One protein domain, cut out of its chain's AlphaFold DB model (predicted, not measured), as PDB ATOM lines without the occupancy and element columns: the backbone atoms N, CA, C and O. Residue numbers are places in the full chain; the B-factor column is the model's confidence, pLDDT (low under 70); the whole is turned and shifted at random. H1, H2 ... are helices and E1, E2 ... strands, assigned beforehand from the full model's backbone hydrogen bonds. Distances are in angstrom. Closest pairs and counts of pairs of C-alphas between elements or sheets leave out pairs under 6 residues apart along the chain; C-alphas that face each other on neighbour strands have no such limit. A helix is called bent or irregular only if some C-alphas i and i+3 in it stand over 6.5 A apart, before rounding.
ATOM      1  N   LEU A   2     215.908 241.558 208.215       90.81
ATOM      2  CA  LEU A   2     215.828 243.013 208.097       90.81
ATOM      3  C   LEU A   2     215.123 243.580 209.331       90.81
ATOM      4  O   LEU A   2     214.041 243.115 209.681       90.81
ATOM      5  N   THR A   3     215.735 244.563 209.975       91.12
ATOM      6  CA  THR A   3     215.134 245.341 211.062       91.12
ATOM      7  C   THR A   3     215.325 246.818 210.769       91.12
ATOM      8  O   THR A   3     216.217 247.212 210.022       91.12
ATOM      9  N   ASN A   4     214.503 247.655 211.372       91.06
ATOM     10  CA  ASN A   4     214.739 249.084 211.392       91.06
ATOM     11  C   ASN A   4     216.009 249.428 212.195       91.06
ATOM     12  O   ASN A   4     216.335 248.725 213.159       91.06
ATOM     13  N   ALA A   5     216.718 250.495 211.809       91.12
ATOM     14  CA  ALA A   5     217.948 250.926 212.475       91.12
ATOM     15  C   ALA A   5     217.738 251.134 213.979       91.12
ATOM     16  O   ALA A   5     216.766 251.768 214.394       91.12
ATOM     17  N   GLY A   6     218.628 250.575 214.802       90.19
ATOM     18  CA  GLY A   6     218.512 250.628 216.263       90.19
ATOM     19  C   GLY A   6     217.306 249.881 216.856       90.19
ATOM     20  O   GLY A   6     217.045 250.002 218.052       90.19
ATOM     21  N   GLY A   7     216.565 249.094 216.064       89.88
ATOM     22  CA  GLY A   7     215.421 248.307 216.541       89.88
ATOM     23  C   GLY A   7     215.802 247.199 217.532       89.88
ATOM     24  O   GLY A   7     214.983 246.789 218.360       89.88
ATOM     25  N   LEU A   8     217.058 246.739 217.498       94.31
ATOM     26  CA  LEU A   8     217.593 245.730 218.411       94.31
ATOM     27  C   LEU A   8     218.733 246.303 219.254       94.31
ATOM     28  O   LEU A   8     219.723 246.794 218.716       94.31
ATOM     29  N   SER A   9     218.633 246.154 220.578       95.62
ATOM     30  CA  SER A   9     219.789 246.329 221.462       95.62
ATOM     31  C   SER A   9     220.789 245.190 221.262       95.62
ATOM     32  O   SER A   9     220.453 244.147 220.690       95.62
ATOM     33  N   ARG A  10     222.011 245.346 221.778       96.94
ATOM     34  CA  ARG A  10     223.039 244.305 221.668       96.94
ATOM     35  C   ARG A  10     222.589 242.977 222.281       96.94
ATOM     36  O   ARG A  10     222.829 241.919 221.707       96.94
ATOM     37  N   GLU A  11     221.896 243.032 223.409       98.31
ATOM     38  CA  GLU A  11     221.350 241.861 224.095       98.31
ATOM     39  C   GLU A  11     220.314 241.159 223.212       98.31
ATOM     40  O   GLU A  11     220.393 239.948 223.009       98.31
ATOM     41  N   LYS A  12     219.408 241.928 222.588       97.69
ATOM     42  CA  LYS A  12     218.408 241.388 221.655       97.69
ATOM     43  C   LYS A  12     219.044 240.785 220.403       97.69
ATOM     44  O   LYS A  12     218.551 239.775 219.908       97.69
ATOM     45  N   GLN A  13     220.130 241.371 219.894       97.75
ATOM     46  CA  GLN A  13     220.887 240.799 218.777       97.75
ATOM     47  C   GLN A  13     221.455 239.418 219.139       97.75
ATOM     48  O   GLN A  13     221.352 238.486 218.347       97.75
ATOM     49  N   ILE A  14     222.035 239.268 220.333       98.06
ATOM     50  CA  ILE A  14     222.579 237.983 220.802       98.06
ATOM     51  C   ILE A  14     221.455 236.953 220.950       98.06
ATOM     52  O   ILE A  14     221.567 235.831 220.457       98.06
ATOM     53  N   GLU A  15     220.355 237.351 221.584       98.06
ATOM     54  CA  GLU A  15     219.227 236.462 221.838       98.06
ATOM     55  C   GLU A  15     218.557 235.989 220.542       98.06
ATOM     56  O   GLU A  15     218.289 234.795 220.388       98.06
ATOM     57  N   VAL A  16     218.316 236.889 219.580       97.12
ATOM     58  CA  VAL A  16     217.674 236.513 218.312       97.12
ATOM     59  C   VAL A  16     218.567 235.588 217.485       97.12
ATOM     60  O   VAL A  16     218.063 234.628 216.906       97.12
ATOM     61  N   VAL A  17     219.887 235.810 217.471       97.12
ATOM     62  CA  VAL A  17     220.837 234.926 216.778       97.12
ATOM     63  C   VAL A  17     220.816 233.526 217.392       97.12
ATOM     64  O   VAL A  17     220.718 232.549 216.654       97.12
ATOM     65  N   ALA A  18     220.835 233.419 218.726       97.12
ATOM     66  CA  ALA A  18     220.765 232.129 219.412       97.12
ATOM     67  C   ALA A  18     219.452 231.387 219.109       97.12
ATOM     68  O   ALA A  18     219.471 230.212 218.744       97.12
ATOM     69  N   LYS A  19     218.313 232.088 219.185       97.75
ATOM     70  CA  LYS A  19     216.991 231.516 218.889       97.75
ATOM     71  C   LYS A  19     216.869 231.040 217.443       97.75
ATOM     72  O   LYS A  19     216.336 229.959 217.208       97.75
ATOM     73  N   LEU A  20     217.379 231.813 216.484       97.56
ATOM     74  CA  LEU A  20     217.403 231.407 215.077       97.56
ATOM     75  C   LEU A  20     218.310 230.188 214.857       97.56
ATOM     76  O   LEU A  20     217.934 229.292 214.108       97.56
ATOM     77  N   GLY A  21     219.458 230.118 215.537       97.12
ATOM     78  CA  GLY A  21     220.330 228.943 215.511       97.12
ATOM     79  C   GLY A  21     219.629 227.679 216.018       97.12
ATOM     80  O   GLY A  21     219.674 226.652 215.345       97.12
ATOM     81  N   HIS A  22     218.927 227.759 217.154       97.75
ATOM     82  CA  HIS A  22     218.135 226.635 217.673       97.75
ATOM     83  C   HIS A  22     217.042 226.211 216.688       97.75
ATOM     84  O   HIS A  22     216.964 225.037 216.349       97.75
ATOM     85  N   LEU A  23     216.282 227.168 216.141       97.75
ATOM     86  CA  LEU A  23     215.231 226.882 215.161       97.75
ATOM     87  C   LEU A  23     215.767 226.124 213.935       97.75
ATOM     88  O   LEU A  23     215.114 225.209 213.441       97.75
ATOM     89  N   VAL A  24     216.957 226.491 213.446       97.38
ATOM     90  CA  VAL A  24     217.615 225.791 212.333       97.38
ATOM     91  C   VAL A  24     218.016 224.367 212.723       97.38
ATOM     92  O   VAL A  24     217.788 223.449 211.938       97.38
ATOM     93  N   GLY A  25     218.599 224.173 213.911       97.81
ATOM     94  CA  GLY A  25     218.975 222.846 214.406       97.81
ATOM     95  C   GLY A  25     217.769 221.919 214.566       97.81
ATOM     96  O   GLY A  25     217.791 220.797 214.059       97.81
ATOM     97  N   ASP A  26     216.695 222.427 215.174       98.12
ATOM     98  CA  ASP A  26     215.439 221.700 215.381       98.12
ATOM     99  C   ASP A  26     214.801 221.302 214.045       98.12
ATOM    100  O   ASP A  26     214.439 220.143 213.842       98.12
ATOM    101  N   ALA A  27     214.712 222.241 213.099       97.62
ATOM    102  CA  ALA A  27     214.144 221.984 211.777       97.62
ATOM    103  C   ALA A  27     214.964 220.970 210.960       97.62
ATOM    104  O   ALA A  27     214.404 220.254 210.130       97.62
ATOM    105  N   ALA A  28     216.279 220.909 211.183       96.62
ATOM    106  CA  ALA A  28     217.174 219.981 210.501       96.62
ATOM    107  C   ALA A  28     217.304 218.614 211.201       96.62
ATOM    108  O   ALA A  28     217.880 217.697 210.616       96.62
ATOM    109  N   GLY A  29     216.807 218.468 212.436       97.62
ATOM    110  CA  GLY A  29     217.030 217.275 213.260       97.62
ATOM    111  C   GLY A  29     218.494 217.069 213.676       97.62
ATOM    112  O   GLY A  29     218.883 215.951 214.005       97.62
ATOM    113  N   ASP A  30     219.312 218.126 213.639       97.00
ATOM    114  CA  ASP A  30     220.734 218.107 213.999       97.00
ATOM    115  C   ASP A  30     221.120 219.422 214.696       97.00
ATOM    116  O   ASP A  30     221.339 220.462 214.066       97.00
ATOM    117  N   GLU A  31     221.269 219.369 216.020       94.50
ATOM    118  CA  GLU A  31     221.663 220.520 216.841       94.50
ATOM    119  C   GLU A  31     223.029 221.112 216.449       94.50
ATOM    120  O   GLU A  31     223.285 222.306 216.650       94.50
ATOM    121  N   ALA A  32     223.935 220.310 215.878       96.19
ATOM    122  CA  ALA A  32     225.245 220.794 215.453       96.19
ATOM    123  C   ALA A  32     225.147 221.731 214.239       96.19
ATOM    124  O   ALA A  32     226.050 222.549 214.027       96.19
ATOM    125  N   LEU A  33     224.068 221.663 213.447       95.81
ATOM    126  CA  LEU A  33     223.811 222.635 212.380       95.81
ATOM    127  C   LEU A  33     223.453 224.011 212.936       95.81
ATOM    128  O   LEU A  33     223.956 225.007 212.418       95.81
ATOM    129  N   GLY A  34     222.696 224.085 214.034       95.38
ATOM    130  CA  GLY A  34     222.360 225.357 214.679       95.38
ATOM    131  C   GLY A  34     223.595 226.150 215.119       95.38
ATOM    132  O   GLY A  34     223.662 227.363 214.936       95.38
ATOM    133  N   LYS A  35     224.633 225.455 215.606       93.94
ATOM    134  CA  LYS A  35     225.921 226.054 216.019       93.94
ATOM    135  C   LYS A  35     226.798 226.510 214.848       93.94
ATOM    136  O   LYS A  35     227.729 227.285 215.052       93.94
ATOM    137  N   ARG A  36     226.532 226.013 213.636       96.06
ATOM    138  CA  ARG A  36     227.253 226.366 212.401       96.06
ATOM    139  C   ARG A  36     226.482 227.351 211.528       96.06
ATOM    140  O   ARG A  36     227.036 227.833 210.544       96.06
ATOM    141  N   ALA A  37     225.228 227.638 211.867       94.94
ATOM    142  CA  ALA A  37     224.395 228.577 211.142       94.94
ATOM    143  C   ALA A  37     224.933 230.005 211.294       94.94
ATOM    144  O   ALA A  37     225.259 230.461 212.390       94.94
ATOM    145  N   TRP A  38     225.027 230.722 210.175       96.75
ATOM    146  CA  TRP A  38     225.401 232.132 210.168       96.75
ATOM    147  C   TRP A  38     224.131 232.970 210.080       96.75
ATOM    148  O   TRP A  38     223.263 232.710 209.248       96.75
ATOM    149  N   VAL A  39     224.027 233.993 210.926       96.56
ATOM    150  CA  VAL A  39     222.879 234.904 210.949       96.56
ATOM    151  C   VAL A  39     223.349 236.305 210.588       96.56
ATOM    152  O   VAL A  39     224.159 236.898 211.295       96.56
ATOM    153  N   LEU A  40     222.806 236.849 209.497       97.06
ATOM    154  CA  LEU A  40     223.012 238.243 209.113       97.06
ATOM    155  C   LEU A  40     221.879 239.114 209.668       97.06
ATOM    156  O   LEU A  40     220.701 238.901 209.351       97.06
ATOM    157  N   LEU A  41     222.247 240.112 210.471       96.12
ATOM    158  CA  LEU A  41     221.358 241.182 210.912       96.12
ATOM    159  C   LEU A  41     221.601 242.401 210.019       96.12
ATOM    160  O   LEU A  41     222.723 242.896 209.938       96.12
ATOM    161  N   THR A  42     220.560 242.857 209.329       95.81
ATOM    162  CA  THR A  42     220.622 244.001 208.416       95.81
ATOM    163  C   THR A  42     219.714 245.095 208.945       95.81
ATOM    164  O   THR A  42     218.530 244.855 209.182       95.81
ATOM    165  N   GLU A  43     220.269 246.290 209.113       94.38
ATOM    166  CA  GLU A  43     219.517 247.460 209.550       94.38
ATOM    167  C   GLU A  43     219.132 248.332 208.354       94.38
ATOM    168  O   GLU A  43     219.976 248.713 207.544       94.38
ATOM    169  N   ALA A  44     217.844 248.647 208.251       94.06
ATOM    170  CA  ALA A  44     217.328 249.638 207.326       94.06
ATOM    171  C   ALA A  44     217.478 251.036 207.930       94.06
ATOM    172  O   ALA A  44     217.000 251.292 209.039       94.06
ATOM    173  N   ILE A  45     218.073 251.957 207.170       94.31
ATOM    174  CA  ILE A  45     217.970 253.395 207.450       94.31
ATOM    175  C   ILE A  45     216.486 253.825 207.491       94.31
ATOM    176  O   ILE A  45     215.640 253.119 206.932       94.31
TER     177      ILE A  45
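What this domain is: This is residues 2 to 45 of the 79 residues of an uncharacterized protein of Sphingomonas taxi (UniProt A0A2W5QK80). One long helix, H1, makes most of the length of a narrow rod, and an extended stretch, residues 35 to 41, runs back beside it towards the end of the rod where the printed part began. At that end the two short strands E1 and E2 lie side by side as a small parallel pair, and at the other end the short helix H2 packs on the last part of H1, where the chain turns back. The printed part has 44 residues, with two named helices and two named strands in the order E1, H1, H2, E2; the sheet has the order E1, E2 and is parallel, and the class is mixed, helices and strands. The whole is loose, with a radius of gyration of the C-alphas of 11.8 A, and the C-alphas span 36 by 17 by 13 A along their three main axes.

How they stand to each other: The printed part begins with the strand E1, residues 2 to 4, whose neighbour is the strand E2, residues 42 to 44. The two are parallel, with an angle of 42 degrees between their N-to-C directions. The C-alphas that face each other across the pair are 2 and 42, 4.9 A apart, 3 and 43, 5.1 A apart, and 4 and 44, 4.9 A apart. Across the pair, N 3 and O 42 are within hydrogen-bond range at 2.9 A, and N 44 and O 3 at 2.8 A. Between the strands come the helices H1, residues 10 to 28, and H2, residues 31 to 34. E1, H1, H2 and E2 form a strand-helix-strand unit, two parallel neighbour strands with helices between them in the chain, and its crossover is right-handed. H1 and H2 touch, with 13 pairs of C-alphas within 8 A; H1 touches H2 with residues 20 to 26 alone. The closest C-alphas of the two are those of Gly 21 and Gly 34, 4.2 A apart, and their centres are 10.8 A apart. E1 and H2 are apart, and H1 and E2 are apart. In H1 every O i to N i+4 pair is within hydrogen-bond range; H2, with 4 residues, is too short for such a pair, and its one O i to N i+3 pair is within range.

Where its parts are: E1 runs from Leu 2 to Asn 4, and its first C-alpha is at (215.828, 243.013, 208.097). H1 runs from Arg 10, with its C-alpha at (223.039, 244.305, 221.668), to Ala 28, with its C-alpha at (217.174, 219.981, 210.501), and measures 27.4 A from first to last C-alpha. It is not bent. H2 runs from Glu 31 to Gly 34 and measures 5.3 A from first to last C-alpha. E1 measures 7.0 A and E2, from Thr 42 to Ala 44, measures 6.6 A between the same points. E2 ends with the C-alpha of Ala 44 at (217.328, 249.638, 207.326).

The domain as a whole: The C-alphas of Gly 29 and Ile 45 are the two farthest apart in the domain, at 36.6 A, while those of Leu 2 and Ile 45, the first and last printed residues, are 10.6 A apart. The printed part runs from residue 2 to residue 45 with no cut. The links from E1 to H1, with 5 residues, and from H1 to H2, with 2 residues, are tight; the link from H2 to E2, with 7 residues, is short. The mean pLDDT of the printed part is 95.8, and no printed residue is under 70.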